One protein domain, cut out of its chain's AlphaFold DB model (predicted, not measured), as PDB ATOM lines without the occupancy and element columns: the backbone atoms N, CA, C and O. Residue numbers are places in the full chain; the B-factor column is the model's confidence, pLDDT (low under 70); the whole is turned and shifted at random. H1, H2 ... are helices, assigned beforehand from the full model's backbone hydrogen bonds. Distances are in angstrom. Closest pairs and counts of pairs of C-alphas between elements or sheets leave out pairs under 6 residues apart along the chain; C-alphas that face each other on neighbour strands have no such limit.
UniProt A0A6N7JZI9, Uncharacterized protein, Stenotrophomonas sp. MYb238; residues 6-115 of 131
ATOM      1  N   SER A   6     139.993 121.284 115.943       77.88
ATOM      2  CA  SER A   6     139.018 122.119 116.658       77.88
ATOM      3  C   SER A   6     138.846 123.495 116.019       77.88
ATOM      4  O   SER A   6     137.722 123.963 115.893       77.88
ATOM      5  N   ILE A   7     139.939 124.117 115.565       80.94
ATOM      6  CA  ILE A   7     139.891 125.419 114.897       80.94
ATOM      7  C   ILE A   7     139.300 125.269 113.505       80.94
ATOM      8  O   ILE A   7     138.440 126.059 113.151       80.94
ATOM      9  N   LEU A   8     139.688 124.240 112.746       84.31
ATOM     10  CA  LEU A   8     139.099 123.998 111.426       84.31
ATOM     11  C   LEU A   8     137.581 123.800 111.518       84.31
ATOM     12  O   LEU A   8     136.839 124.464 110.798       84.31
ATOM     13  N   ILE A   9     137.126 122.961 112.452       83.06
ATOM     14  CA  ILE A   9     135.702 122.714 112.707       83.06
ATOM     15  C   ILE A   9     135.006 124.003 113.157       83.06
ATOM     16  O   ILE A   9     133.970 124.341 112.597       83.06
ATOM     17  N   ALA A  10     135.590 124.754 114.098       77.62
ATOM     18  CA  ALA A  10     135.027 126.022 114.552       77.62
ATOM     19  C   ALA A  10     134.897 127.030 113.403       77.62
ATOM     20  O   ALA A  10     133.835 127.610 113.234       77.62
ATOM     21  N   THR A  11     135.936 127.198 112.576       78.75
ATOM     22  CA  THR A  11     135.902 128.114 111.425       78.75
ATOM     23  C   THR A  11     134.914 127.678 110.343       78.75
ATOM     24  O   THR A  11     134.301 128.531 109.708       78.75
ATOM     25  N   LEU A  12     134.739 126.367 110.143       84.00
ATOM     26  CA  LEU A  12     133.791 125.816 109.178       84.00
ATOM     27  C   LEU A  12     132.347 126.028 109.642       84.00
ATOM     28  O   LEU A  12     131.527 126.505 108.864       84.00
ATOM     29  N   LEU A  13     132.053 125.701 110.905       78.50
ATOM     30  CA  LEU A  13     130.755 125.968 111.525       78.50
ATOM     31  C   LEU A  13     130.423 127.459 111.423       78.50
ATOM     32  O   LEU A  13     129.367 127.804 110.894       78.50
ATOM     33  N   LEU A  14     131.395 128.317 111.753       77.81
ATOM     34  CA  LEU A  14     131.259 129.766 111.641       77.81
ATOM     35  C   LEU A  14     130.828 130.196 110.243       77.81
ATOM     36  O   LEU A  14     129.889 130.970 110.075       77.81
ATOM     37  N   ALA A  15     131.540 129.697 109.231       79.12
ATOM     38  CA  ALA A  15     131.277 130.037 107.844       79.12
ATOM     39  C   ALA A  15     129.866 129.598 107.426       79.12
ATOM     40  O   ALA A  15     129.180 130.349 106.737       79.12
ATOM     41  N   MET A  16     129.410 128.426 107.882       80.12
ATOM     42  CA  MET A  16     128.063 127.927 107.599       80.12
ATOM     43  C   MET A  16     126.973 128.763 108.275       80.12
ATOM     44  O   MET A  16     126.011 129.143 107.610       80.12
ATOM     45  N   VAL A  17     127.131 129.113 109.557       79.12
ATOM     46  CA  VAL A  17     126.176 129.978 110.277       79.12
ATOM     47  C   VAL A  17     126.070 131.345 109.603       79.12
ATOM     48  O   VAL A  17     124.979 131.887 109.425       79.12
ATOM     49  N   HIS A  18     127.206 131.892 109.181       78.75
ATOM     50  CA  HIS A  18     127.270 133.154 108.459       78.75
ATOM     51  C   HIS A  18     126.641 133.076 107.060       78.75
ATOM     52  O   HIS A  18     125.909 133.985 106.678       78.75
ATOM     53  N   ALA A  19     126.844 131.982 106.323       77.44
ATOM     54  CA  ALA A  19     126.193 131.767 105.032       77.44
ATOM     55  C   ALA A  19     124.663 131.654 105.164       77.44
ATOM     56  O   ALA A  19     123.935 132.266 104.384       77.44
ATOM     57  N   ALA A  20     124.177 130.931 106.179       76.00
ATOM     58  CA  ALA A  20     122.747 130.816 106.463       76.00
ATOM     59  C   ALA A  20     122.128 132.178 106.830       76.00
ATOM     60  O   ALA A  20     121.113 132.569 106.256       76.00
ATOM     61  N   GLY A  21     122.785 132.946 107.707       71.19
ATOM     62  CA  GLY A  21     122.330 134.292 108.069       71.19
ATOM     63  C   GLY A  21     122.323 135.266 106.885       71.19
ATOM     64  O   GLY A  21     121.403 136.072 106.754       71.19
ATOM     65  N   LEU A  22     123.314 135.180 105.987       74.44
ATOM     66  CA  LEU A  22     123.334 135.962 104.747       74.44
ATOM     67  C   LEU A  22     122.150 135.604 103.839       74.44
ATOM     68  O   LEU A  22     121.518 136.503 103.287       74.44
ATOM     69  N   TRP A  23     121.838 134.314 103.703       74.50
ATOM     70  CA  TRP A  23     120.721 133.845 102.884       74.50
ATOM     71  C   TRP A  23     119.372 134.392 103.372       74.50
ATOM     72  O   TRP A  23     118.596 134.924 102.574       74.50
ATOM     73  N   GLU A  24     119.117 134.342 104.682       73.38
ATOM     74  CA  GLU A  24     117.903 134.915 105.280       73.38
ATOM     75  C   GLU A  24     117.826 136.436 105.081       73.38
ATOM     76  O   GLU A  24     116.789 136.957 104.665       73.38
ATOM     77  N   MET A  25     118.937 137.151 105.292       70.44
ATOM     78  CA  MET A  25     119.020 138.601 105.066       70.44
ATOM     79  C   MET A  25     118.745 138.989 103.610       70.44
ATOM     80  O   MET A  25     118.035 139.963 103.358       70.44
ATOM     81  N   ILE A  26     119.250 138.218 102.642       73.38
ATOM     82  CA  ILE A  26     118.935 138.418 101.221       73.38
ATOM     83  C   ILE A  26     117.429 138.249 100.988       73.38
ATOM     84  O   ILE A  26     116.833 139.067 100.286       73.38
ATOM     85  N   GLY A  27     116.801 137.243 101.602       72.38
ATOM     86  CA  GLY A  27     115.351 137.042 101.550       72.38
ATOM     87  C   GLY A  27     114.564 138.252 102.062       72.38
ATOM     88  O   GLY A  27     113.700 138.763 101.352       72.38
ATOM     89  N   ILE A  28     114.920 138.762 103.244       73.00
ATOM     90  CA  ILE A  28     114.253 139.908 103.887       73.00
ATOM     91  C   ILE A  28     114.514 141.219 103.128       73.00
ATOM     92  O   ILE A  28     113.637 142.070 103.003       73.00
ATOM     93  N   SER A  29     115.708 141.397 102.557       70.19
ATOM     94  CA  SER A  29     116.038 142.611 101.797       70.19
ATOM     95  C   SER A  29     115.114 142.828 100.594       70.19
ATOM     96  O   SER A  29     114.818 143.968 100.243       70.19
ATOM     97  N   LYS A  30     114.597 141.741 100.002       70.69
ATOM     98  CA  LYS A  30     113.653 141.792  98.877       70.69
ATOM     99  C   LYS A  30     112.271 142.305  99.282       70.69
ATOM    100  O   LYS A  30     111.544 142.781  98.418       70.69
ATOM    101  N   THR A  31     111.904 142.227 100.564       75.00
ATOM    102  CA  THR A  31     110.568 142.607 101.053       75.00
ATOM    103  C   THR A  31     110.498 144.033 101.600       75.00
ATOM    104  O   THR A  31     109.405 144.549 101.790       75.00
ATOM    105  N   LEU A  32     111.639 144.681 101.863       68.50
ATOM    106  CA  LEU A  32     111.698 145.969 102.573       68.50
ATOM    107  C   LEU A  32     111.610 147.213 101.668       68.50
ATOM    108  O   LEU A  32     111.546 148.323 102.185       68.50
ATOM    109  N   GLY A  33     111.625 147.067 100.337       66.12
ATOM    110  CA  GLY A  33     111.496 148.200  99.400       66.12
ATOM    111  C   GLY A  33     112.634 149.235  99.452       66.12
ATOM    112  O   GLY A  33     112.553 150.278  98.807       66.12
ATOM    113  N   VAL A  34     113.699 148.963 100.210       66.50
ATOM    114  CA  VAL A  34     114.899 149.803 100.325       66.50
ATOM    115  C   VAL A  34     115.807 149.553  99.113       66.50
ATOM    116  O   VAL A  34     115.887 148.407  98.656       66.50
ATOM    117  N   PRO A  35     116.534 150.566  98.596       65.88
ATOM    118  CA  PRO A  35     117.533 150.351  97.557       65.88
ATOM    119  C   PRO A  35     118.512 149.259  97.988       65.88
ATOM    120  O   PRO A  35     119.265 149.432  98.947       65.88
ATOM    121  N   LEU A  36     118.491 148.132  97.272       66.31
ATOM    122  CA  LEU A  36     119.228 146.916  97.632       66.31
ATOM    123  C   LEU A  36     120.723 147.199  97.847       66.31
ATOM    124  O   LEU A  36     121.361 146.567  98.670       66.31
ATOM    125  N   TRP A  37     121.306 148.197  97.193       66.56
ATOM    126  CA  TRP A  37     122.736 148.468  97.322       66.56
ATOM    127  C   TRP A  37     123.192 148.799  98.762       66.56
ATOM    128  O   TRP A  37     124.258 148.338  99.159       66.56
ATOM    129  N   MET A  38     122.410 149.524  99.575       64.56
ATOM    130  CA  MET A  38     122.832 149.911 100.934       64.56
ATOM    131  C   MET A  38     123.003 148.714 101.887       64.56
ATOM    132  O   MET A  38     124.112 148.526 102.394       64.56
ATOM    133  N   PRO A  39     121.978 147.866 102.119       67.81
ATOM    134  CA  PRO A  39     122.134 146.698 102.982       67.81
ATOM    135  C   PRO A  39     123.179 145.717 102.439       67.81
ATOM    136  O   PRO A  39     123.908 145.118 103.226       67.81
ATOM    137  N   TYR A  40     123.319 145.592 101.115       72.19
ATOM    138  CA  TYR A  40     124.291 144.680 100.508       72.19
ATOM    139  C   TYR A  40     125.735 145.170 100.667       72.19
ATOM    140  O   TYR A  40     126.610 144.345 100.914       72.19
ATOM    141  N   ILE A  41     126.002 146.482 100.596       77.94
ATOM    142  CA  ILE A  41     127.338 147.032 100.885       77.94
ATOM    143  C   ILE A  41     127.695 146.817 102.356       77.94
ATOM    144  O   ILE A  41     128.794 146.348 102.654       77.94
ATOM    145  N   THR A  42     126.773 147.101 103.281       74.19
ATOM    146  CA  THR A  42     127.004 146.857 104.711       74.19
ATOM    147  C   THR A  42     127.262 145.372 104.981       74.19
ATOM    148  O   THR A  42     128.239 145.039 105.652       74.19
ATOM    149  N   LEU A  43     126.458 144.475 104.396       75.44
ATOM    150  CA  LEU A  43     126.671 143.025 104.470       75.44
ATOM    151  C   LEU A  43     128.043 142.637 103.906       75.44
ATOM    152  O   LEU A  43     128.781 141.909 104.566       75.44
ATOM    153  N   ALA A  44     128.423 143.149 102.734       80.25
ATOM    154  CA  ALA A  44     129.711 142.851 102.111       80.25
ATOM    155  C   ALA A  44     130.892 143.261 103.004       80.25
ATOM    156  O   ALA A  44     131.808 142.465 103.205       80.25
ATOM    157  N   ILE A  45     130.849 144.459 103.597       85.06
ATOM    158  CA  ILE A  45     131.884 144.936 104.527       85.06
ATOM    159  C   ILE A  45     131.939 144.041 105.772       85.06
ATOM    160  O   ILE A  45     133.022 143.603 106.166       85.06
ATOM    161  N   CYS A  46     130.787 143.719 106.368       82.62
ATOM    162  CA  CYS A  46     130.718 142.843 107.536       82.62
ATOM    163  C   CYS A  46     131.291 141.449 107.245       82.62
ATOM    164  O   CYS A  46     132.096 140.943 108.028       82.62
ATOM    165  N   TYR A  47     130.934 140.835 106.113       82.56
ATOM    166  CA  TYR A  47     131.422 139.501 105.759       82.56
ATOM    167  C   TYR A  47     132.893 139.489 105.345       82.56
ATOM    168  O   TYR A  47     133.601 138.549 105.702       82.56
ATOM    169  N   LEU A  48     133.392 140.538 104.680       86.44
ATOM    170  CA  LEU A  48     134.830 140.704 104.436       86.44
ATOM    171  C   LEU A  48     135.605 140.791 105.752       86.44
ATOM    172  O   LEU A  48     136.647 140.151 105.905       86.44
ATOM    173  N   PHE A  49     135.078 141.536 106.724       87.88
ATOM    174  CA  PHE A  49     135.687 141.646 108.041       87.88
ATOM    175  C   PHE A  49     135.678 140.309 108.800       87.88
ATOM    176  O   PHE A  49     136.701 139.913 109.357       87.88
ATOM    177  N   ILE A  50     134.573 139.559 108.760       86.38
ATOM    178  CA  ILE A  50     134.491 138.215 109.357       86.38
ATOM    179  C   ILE A  50     135.468 137.248 108.673       86.38
ATOM    180  O   ILE A  50     136.189 136.520 109.357       86.38
ATOM    181  N   ALA A  51     135.555 137.268 107.340       86.12
ATOM    182  CA  ALA A  51     136.499 136.445 106.587       86.12
ATOM    183  C   ALA A  51     137.957 136.768 106.954       86.12
ATOM    184  O   ALA A  51     138.772 135.859 107.138       86.12
ATOM    185  N   LEU A  52     138.280 138.053 107.138       90.69
ATOM    186  CA  LEU A  52     139.585 138.490 107.630       90.69
ATOM    187  C   LEU A  52     139.868 137.940 109.035       90.69
ATOM    188  O   LEU A  52     140.957 137.414 109.275       90.69
ATOM    189  N   LEU A  53     138.902 138.017 109.958       88.88
ATOM    190  CA  LEU A  53     139.047 137.467 111.310       88.88
ATOM    191  C   LEU A  53     139.300 135.955 111.274       88.88
ATOM    192  O   LEU A  53     140.239 135.484 111.917       88.88
ATOM    193  N   LEU A  54     138.536 135.210 110.471       87.12
ATOM    194  CA  LEU A  54     138.718 133.770 110.274       87.12
ATOM    195  C   LEU A  54     140.110 133.435 109.724       87.12
ATOM    196  O   LEU A  54     140.811 132.583 110.275       87.12
ATOM    197  N   ALA A  55     140.561 134.149 108.691       88.25
ATOM    198  CA  ALA A  55     141.899 133.973 108.134       88.25
ATOM    199  C   ALA A  55     142.994 134.254 109.178       88.25
ATOM    200  O   ALA A  55     143.986 133.525 109.270       88.25
ATOM    201  N   MET A  56     142.810 135.279 110.012       89.19
ATOM    202  CA  MET A  56     143.755 135.616 111.077       89.19
ATOM    203  C   MET A  56     143.716 134.611 112.239       89.19
ATOM    204  O   MET A  56     144.764 134.328 112.829       89.19
ATOM    205  N   MET A  57     142.569 133.982 112.514       86.94
ATOM    206  CA  MET A  57     142.483 132.860 113.456       86.94
ATOM    207  C   MET A  57     143.221 131.619 112.950       86.94
ATOM    208  O   MET A  57     143.983 130.999 113.699       86.94
ATOM    209  N   LEU A  58     143.080 131.299 111.660       87.88
ATOM    210  CA  LEU A  58     143.864 130.248 111.000       87.88
ATOM    211  C   LEU A  58     145.366 130.567 110.987       87.88
ATOM    212  O   LEU A  58     146.185 129.664 110.864       87.88
ATOM    213  N   ARG A  59     145.752 131.833 111.174       87.50
ATOM    214  CA  ARG A  59     147.143 132.264 111.392       87.50
ATOM    215  C   ARG A  59     147.545 132.333 112.870       87.50
ATOM    216  O   ARG A  59     148.641 132.803 113.167       87.50
ATOM    217  N   GLY A  60     146.697 131.880 113.793       83.94
ATOM    218  CA  GLY A  60     146.993 131.819 115.230       83.94
ATOM    219  C   GLY A  60     147.008 133.175 115.935       83.94
ATOM    220  O   GLY A  60     147.556 133.295 117.027       83.94
ATOM    221  N   LYS A  61     146.419 134.222 115.345       87.81
ATOM    222  CA  LYS A  61     146.429 135.564 115.938       87.81
ATOM    223  C   LYS A  61     145.411 135.669 117.078       87.81
ATOM    224  O   LYS A  61     144.205 135.613 116.849       87.81
ATOM    225  N   ARG A  62     145.904 135.873 118.310       86.75
ATOM    226  CA  ARG A  62     145.076 136.005 119.530       86.75
ATOM    227  C   ARG A  62     144.048 137.130 119.436       86.75
ATOM    228  O   ARG A  62     142.916 136.943 119.865       86.75
ATOM    229  N   TRP A  63     144.436 138.270 118.861       87.81
ATOM    230  CA  TRP A  63     143.552 139.430 118.740       87.81
ATOM    231  C   TRP A  63     142.313 139.110 117.897       87.81
ATOM    232  O   TRP A  63     141.214 139.468 118.296       87.81
ATOM    233  N   ALA A  64     142.465 138.352 116.803       89.12
ATOM    234  CA  ALA A  64     141.353 137.990 115.925       89.12
ATOM    235  C   ALA A  64     140.325 137.115 116.648       89.12
ATOM    236  O   ALA A  64     139.121 137.311 116.492       89.12
ATOM    237  N   ARG A  65     140.802 136.202 117.507       88.81
ATOM    238  CA  ARG A  65     139.938 135.432 118.402       88.81
ATOM    239  C   ARG A  65     139.156 136.349 119.339       88.81
ATOM    240  O   ARG A  65     137.940 136.244 119.385       88.81
ATOM    241  N   THR A  66     139.828 137.251 120.052       87.69
ATOM    242  CA  THR A  66     139.170 138.152 121.013       87.69
ATOM    243  C   THR A  66     138.140 139.060 120.340       87.69
ATOM    244  O   THR A  66     137.021 139.177 120.834       87.69
ATOM    245  N   THR A  67     138.488 139.662 119.199       89.62
ATOM    246  CA  THR A  67     137.583 140.525 118.429       89.62
ATOM    247  C   THR A  67     136.338 139.763 117.990       89.62
ATOM    248  O   THR A  67     135.227 140.258 118.164       89.62
ATOM    249  N   TYR A  68     136.502 138.542 117.479       88.31
ATOM    250  CA  TYR A  68     135.367 137.716 117.089       88.31
ATOM    251  C   TYR A  68     134.494 137.313 118.278       88.31
ATOM    252  O   TYR A  68     133.277 137.414 118.190       88.31
ATOM    253  N   THR A  69     135.086 136.906 119.405       88.00
ATOM    254  CA  THR A  69     134.318 136.568 120.612       88.00
ATOM    255  C   THR A  69     133.484 137.756 121.090       88.00
ATOM    256  O   THR A  69     132.326 137.574 121.457       88.00
ATOM    257  N   ALA A  70     134.031 138.975 121.038       88.62
ATOM    258  CA  ALA A  70     133.283 140.185 121.365       88.62
ATOM    259  C   ALA A  70     132.106 140.402 120.399       88.62
ATOM    260  O   ALA A  70     130.980 140.604 120.846       88.62
ATOM    261  N   LEU A  71     132.333 140.289 119.085       86.62
ATOM    262  CA  LEU A  71     131.271 140.375 118.071       86.62
ATOM    263  C   LEU A  71     130.188 139.311 118.269       86.62
ATOM    264  O   LEU A  71     129.001 139.618 118.176       86.62
ATOM    265  N   ALA A  72     130.584 138.076 118.573       84.44
ATOM    266  CA  ALA A  72     129.664 136.984 118.848       84.44
ATOM    267  C   ALA A  72     128.823 137.267 120.101       84.44
ATOM    268  O   ALA A  72     127.613 137.061 120.067       84.44
ATOM    269  N   ALA A  73     129.430 137.803 121.166       86.00
ATOM    270  CA  ALA A  73     128.724 138.204 122.382       86.00
ATOM    271  C   ALA A  73     127.729 139.348 122.124       86.00
ATOM    272  O   ALA A  73     126.575 139.253 122.536       86.00
ATOM    273  N   PHE A  74     128.129 140.386 121.383       84.31
ATOM    274  CA  PHE A  74     127.214 141.456 120.968       84.31
ATOM    275  C   PHE A  74     126.057 140.919 120.122       84.31
ATOM    276  O   PHE A  74     124.904 141.273 120.360       84.31
ATOM    277  N   GLY A  75     126.347 140.026 119.172       79.88
ATOM    278  CA  GLY A  75     125.326 139.379 118.353       79.88
ATOM    279  C   GLY A  75     124.361 138.524 119.178       79.88
ATOM    280  O   GLY A  75     123.155 138.572 118.945       79.88
ATOM    281  N   LEU A  76     124.870 137.776 120.162       81.69
ATOM    282  CA  LEU A  76     124.062 136.996 121.103       81.69
ATOM    283  C   LEU A  76     123.129 137.901 121.913       81.69
ATOM    284  O   LEU A  76     121.931 137.639 121.947       81.69
ATOM    285  N   LEU A  77     123.650 138.987 122.492       83.38
ATOM    286  CA  LEU A  77     122.851 139.958 123.247       83.38
ATOM    287  C   LEU A  77     121.770 140.605 122.377       83.38
ATOM    288  O   LEU A  77     120.612 140.646 122.777       83.38
ATOM    289  N   ALA A  78     122.118 141.041 121.163       78.88
ATOM    290  CA  ALA A  78     121.158 141.628 120.229       78.88
ATOM    291  C   ALA A  78     120.036 140.646 119.847       78.88
ATOM    292  O   ALA A  78     118.876 141.047 119.737       78.88
ATOM    293  N   THR A  79     120.378 139.363 119.685       75.75
ATOM    294  CA  THR A  79     119.411 138.295 119.390       75.75
ATOM    295  C   THR A  79     118.501 138.038 120.593       75.75
ATOM    296  O   THR A  79     117.288 137.937 120.435       75.75
ATOM    297  N   LEU A  80     119.065 138.001 121.805       75.19
ATOM    298  CA  LEU A  80     118.318 137.783 123.045       75.19
ATOM    299  C   LEU A  80     117.325 138.922 123.334       75.19
ATOM    300  O   LEU A  80     116.215 138.665 123.791       75.19
ATOM    301  N   SER A  81     117.681 140.165 122.998       75.06
ATOM    302  CA  SER A  81     116.782 141.324 123.115       75.06
ATOM    303  C   SER A  81     115.542 141.239 122.217       75.06
ATOM    304  O   SER A  81     114.559 141.927 122.476       75.06
ATOM    305  N   HIS A  82     115.563 140.386 121.187       68.44
ATOM    306  CA  HIS A  82     114.443 140.148 120.269       68.44
ATOM    307  C   HIS A  82     113.923 138.699 120.368       68.44
ATOM    308  O   HIS A  82     113.352 138.164 119.417       68.44
ATOM    309  N   ALA A  83     114.121 138.047 121.525       62.62
ATOM    310  CA  ALA A  83     113.873 136.616 121.710       62.62
ATOM    311  C   ALA A  83     112.425 136.161 121.464       62.62
ATOM    312  O   ALA A  83     112.196 134.993 121.158       62.62
ATOM    313  N   THR A  84     111.453 137.070 121.547       61.38
ATOM    314  CA  THR A  84     110.022 136.772 121.386       61.38
ATOM    315  C   THR A  84     109.620 136.342 119.968       61.38
ATOM    316  O   THR A  84     108.507 135.855 119.792       61.38
ATOM    317  N   GLY A  85     110.508 136.467 118.972       65.25
ATOM    318  CA  GLY A  85     110.257 136.080 117.575       65.25
ATOM    319  C   GLY A  85     111.274 135.107 116.968       65.25
ATOM    320  O   GLY A  85     111.337 134.992 115.744       65.25
ATOM    321  N   ILE A  86     112.106 134.437 117.774       66.62
ATOM    322  CA  ILE A  86     113.163 133.564 117.241       66.62
ATOM    323  C   ILE A  86     112.556 132.253 116.718       66.62
ATOM    324  O   ILE A  86     111.963 131.477 117.466       66.62
ATOM    325  N   SER A  87     112.750 131.982 115.426       73.44
ATOM    326  CA  SER A  87     112.386 130.706 114.802       73.44
ATOM    327  C   SER A  87     113.241 129.547 115.337       73.44
ATOM    328  O   SER A  87     114.345 129.741 115.846       73.44
ATOM    329  N   THR A  88     112.785 128.303 115.171       75.44
ATOM    330  CA  THR A  88     113.584 127.101 115.492       75.44
ATOM    331  C   THR A  88     114.951 127.097 114.798       75.44
ATOM    332  O   THR A  88     115.943 126.707 115.411       75.44
ATOM    333  N   LEU A  89     115.033 127.605 113.563       71.06
ATOM    334  CA  LEU A  89     116.299 127.809 112.851       71.06
ATOM    335  C   LEU A  89     117.195 128.843 113.553       71.06
ATOM    336  O   LEU A  89     118.380 128.583 113.774       71.06
ATOM    337  N   GLY A  90     116.626 129.966 113.997       71.44
ATOM    338  CA  GLY A  90     117.347 130.973 114.775       71.44
ATOM    339  C   GLY A  90     117.902 130.428 116.097       71.44
ATOM    340  O   GLY A  90     119.043 130.721 116.451       71.44
ATOM    341  N   LEU A  91     117.150 129.560 116.785       76.62
ATOM    342  CA  LEU A  91     117.613 128.853 117.988       76.62
ATOM    343  C   LEU A  91     118.783 127.909 117.689       76.62
ATOM    344  O   LEU A  91     119.765 127.897 118.436       76.62
ATOM    345  N   THR A  92     118.720 127.150 116.589       78.94
ATOM    346  CA  THR A  92     119.841 126.282 116.195       78.94
ATOM    347  C   THR A  92     121.094 127.089 115.866       78.94
ATOM    348  O   THR A  92     122.162 126.764 116.378       78.94
ATOM    349  N   ALA A  93     120.967 128.193 115.125       75.00
ATOM    350  CA  ALA A  93     122.088 129.078 114.815       75.00
ATOM    351  C   ALA A  93     122.702 129.706 116.080       75.00
ATOM    352  O   ALA A  93     123.924 129.829 116.185       75.00
ATOM    353  N   LEU A  94     121.869 130.064 117.065       79.19
ATOM    354  CA  LEU A  94     122.314 130.562 118.368       79.19
ATOM    355  C   LEU A  94     123.142 129.507 119.116       79.19
ATOM    356  O   LEU A  94     124.240 129.800 119.590       79.19
ATOM    357  N   ALA A  95     122.643 128.269 119.178       83.62
ATOM    358  CA  ALA A  95     123.347 127.157 119.808       83.62
ATOM    359  C   ALA A  95     124.684 126.865 119.106       83.62
ATOM    360  O   ALA A  95     125.704 126.697 119.777       83.62
ATOM    361  N   THR A  96     124.712 126.876 117.768       81.44
ATOM    362  CA  THR A  96     125.949 126.676 117.001       81.44
ATOM    363  C   THR A  96     126.973 127.774 117.288       81.44
ATOM    364  O   THR A  96     128.121 127.446 117.581       81.44
ATOM    365  N   LYS A  97     126.565 129.053 117.345       80.56
ATOM    366  CA  LYS A  97     127.465 130.160 117.732       80.56
ATOM    367  C   LYS A  97     128.082 129.966 119.114       80.56
ATOM    368  O   LYS A  97     129.266 130.239 119.305       80.56
ATOM    369  N   ILE A  98     127.301 129.495 120.086       83.81
ATOM    370  CA  ILE A  98     127.808 129.225 121.439       83.81
ATOM    371  C   ILE A  98     128.860 128.108 121.394       83.81
ATOM    372  O   ILE A  98     129.955 128.271 121.934       83.81
ATOM    373  N   VAL A  99     128.559 127.001 120.710       86.12
ATOM    374  CA  VAL A  99     129.483 125.865 120.555       86.12
ATOM    375  C   VAL A  99     130.776 126.286 119.851       86.12
ATOM    376  O   VAL A  99     131.866 125.916 120.288       86.12
ATOM    377  N   GLU A 100     130.682 127.095 118.798       81.88
ATOM    378  CA  GLU A 100     131.835 127.646 118.082       81.88
ATOM    379  C   GLU A 100     132.739 128.470 118.992       81.88
ATOM    380  O   GLU A 100     133.952 128.247 119.027       81.88
ATOM    381  N   VAL A 101     132.155 129.401 119.757       83.31
ATOM    382  CA  VAL A 101     132.912 130.217 120.707       83.31
ATOM    383  C   VAL A 101     133.608 129.310 121.716       83.31
ATOM    384  O   VAL A 101     134.807 129.462 121.922       83.31
ATOM    385  N   ILE A 102     132.924 128.305 122.269       86.25
ATOM    386  CA  ILE A 102     133.539 127.344 123.198       86.25
ATOM    387  C   ILE A 102     134.734 126.628 122.545       86.25
ATOM    388  O   ILE A 102     135.815 126.570 123.138       86.25
ATOM    389  N   LEU A 103     134.592 126.151 121.303       84.88
ATOM    390  CA  LEU A 103     135.667 125.475 120.564       84.88
ATOM    391  C   LEU A 103     136.913 126.356 120.361       84.88
ATOM    392  O   LEU A 103     138.033 125.831 120.343       84.88
ATOM    393  N   LEU A 104     136.763 127.683 120.269       84.25
ATOM    394  CA  LEU A 104     137.891 128.626 120.174       84.25
ATOM    395  C   LEU A 104     138.714 128.738 121.475       84.25
ATOM    396  O   LEU A 104     139.865 129.198 121.429       84.25
ATOM    397  N   TYR A 105     138.163 128.296 122.611       86.00
ATOM    398  CA  TYR A 105     138.796 128.360 123.936       86.00
ATOM    399  C   TYR A 105     139.132 126.994 124.551       86.00
ATOM    400  O   TYR A 105     139.729 126.949 125.628       86.00
ATOM    401  N   VAL A 106     138.843 125.881 123.867       86.12
ATOM    402  CA  VAL A 106     139.329 124.550 124.276       86.12
ATOM    403  C   VAL A 106     140.864 124.543 124.347       86.12
ATOM    404  O   VAL A 106     141.540 125.253 123.600       86.12
ATOM    405  N   SER A 107     141.432 123.721 125.234       77.94
ATOM    406  CA  SER A 107     142.878 123.610 125.492       77.94
ATOM    407  C   SER A 107     143.735 123.524 124.220       77.94
ATOM    408  O   SER A 107     144.703 124.274 124.081       77.94
ATOM    409  N   ALA A 108     143.342 122.687 123.255       78.75
ATOM    410  CA  ALA A 108     144.023 122.546 121.967       78.75
ATOM    411  C   ALA A 108     144.026 123.849 121.139       78.75
ATOM    412  O   ALA A 108     145.038 124.213 120.539       78.75
ATOM    413  N   SER A 109     142.914 124.589 121.143       77.44
ATOM    414  CA  SER A 109     142.805 125.893 120.480       77.44
ATOM    415  C   SER A 109     143.633 126.954 121.214       77.44
ATOM    416  O   SER A 109     144.347 127.725 120.579       77.44
ATOM    417  N   ASN A 110     143.629 126.958 122.552       82.88
ATOM    418  CA  ASN A 110     144.457 127.869 123.349       82.88
ATOM    419  C   ASN A 110     145.949 127.723 123.044       82.88
ATOM    420  O   ASN A 110     146.627 128.734 122.870       82.88
ATOM    421  N   GLN A 111     146.459 126.496 122.923       83.25
ATOM    422  CA  GLN A 111     147.857 126.258 122.545       83.25
ATOM    423  C   GLN A 111     148.185 126.852 121.169       83.25
ATOM    424  O   GLN A 111     149.225 127.486 121.003       83.25
ATOM    425  N   TRP A 112     147.272 126.726 120.201       86.00
ATOM    426  CA  TRP A 112     147.454 127.293 118.865       86.00
ATOM    427  C   TRP A 112     147.578 128.815 118.869       86.00
ATOM    428  O   TRP A 112     148.488 129.364 118.249       86.00
ATOM    429  N   PHE A 113     146.689 129.502 119.585       84.75
ATOM    430  CA  PHE A 113     146.739 130.959 119.706       84.75
ATOM    431  C   PHE A 113     147.899 131.426 120.591       84.75
ATOM    432  O   PHE A 113     148.355 132.564 120.473       84.75
ATOM    433  N   ASN A 114     148.408 130.557 121.468       82.75
ATOM    434  CA  ASN A 114     149.483 130.898 122.382       82.75
ATOM    435  C   ASN A 114     150.898 130.598 121.875       82.75
ATOM    436  O   ASN A 114     151.844 131.025 122.531       82.75
ATOM    437  N   ARG A 115     151.038 129.976 120.701       75.62
ATOM    438  CA  ARG A 115     152.321 129.537 120.123       75.62
ATOM    439  C   ARG A 115     153.384 130.635 119.959       75.62
ATOM    440  O   ARG A 115     154.563 130.339 120.076       75.62
TER     441      ARG A 115
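AT A GLANCE: This is residues 6 to 115 of the 131 residues of an uncharacterized protein of Stenotrophomonas sp. MYb238 (UniProt A0A6N7JZI9). Four helices, H1 to H4, stand as an up-and-down bundle, each running against the one before it in the chain, and the short helix H5 lies crosswise at one end. H1 and H2 run side by side almost exactly antiparallel, while H3 slants away from H2 from the end near H5, so that the bundle spreads toward the other end, where residues 30 to 35 stick out. The printed part has 110 residues with five named helices, H1, H2, H3, H4 and H5 along the chain, and no named strand; its class is all helix. It is compact, with a radius of gyration of the C-alphas of 15.0 A, yet elongated, spanning 49 by 29 by 20 A.

HOW THE PARTS SIT: H1, residues 6 to 29, is the hub and touches three other helices. It forms a hairpin with H2, residues 37 to 58, at a shallow tilt of 2 degrees, opposite ways; their closest C-alphas, those of Thr 11 and Leu 54, are 6.4 A apart. H2 forms a hairpin with H3, residues 62 to 80, at a steep tilt of 45 degrees, opposite ways. There residues 50 to 57 alone of H2 touch residues 64 to 68 alone of H3, the closest C-alphas being those of Leu 53 and Ala 64, 5.2 A apart. H3 and H4, residues 88 to 105, form a hairpin at a shallow tilt of 26 degrees, opposite ways, closest at the C-alphas of Thr 69 and Val 101, 6.5 A apart. H4 touches H1, with residues 6 to 17 alone of H1, at a shallow tilt of 31 degrees, opposite ways; the closest C-alphas, those of Ala 10 and Glu 100, are 5.0 A apart. H1 and H3 are apart, and so are H2 and H4. H5, residues 107 to 114, only just touches H1, with 3 pairs of C-alphas within 8 A, and is about perpendicular to it at 85 degrees; the closest C-alphas are those of Ile 7 and Ser 109, 6.3 A apart. H5 is close to but not clearly touching H3, with the closest C-alphas, those of Arg 62 and Phe 113, 5.3 A apart. In H1, H2, H3 and H5 every O i to N i+4 pair is within hydrogen-bond range; in H4 it is 13 of 14.

IN THESE COORDINATES: H1 begins at C-alpha 6 (139.018, 122.119, 116.658) and is 34.2 A long. H2 is 31.1 A long, H3 27.0 A and H4 26.6 A. H5 ends at C-alpha 114 (149.483, 130.898, 122.382).

THE WHOLE: The two C-alphas farthest apart, those of Gly 33 and Arg 115, are 49.4 A apart. The printed part has no cut and no long link. The model's mean pLDDT over the printed part is 79.4, and residues 32 to 39 and 82 to 86 are under 70.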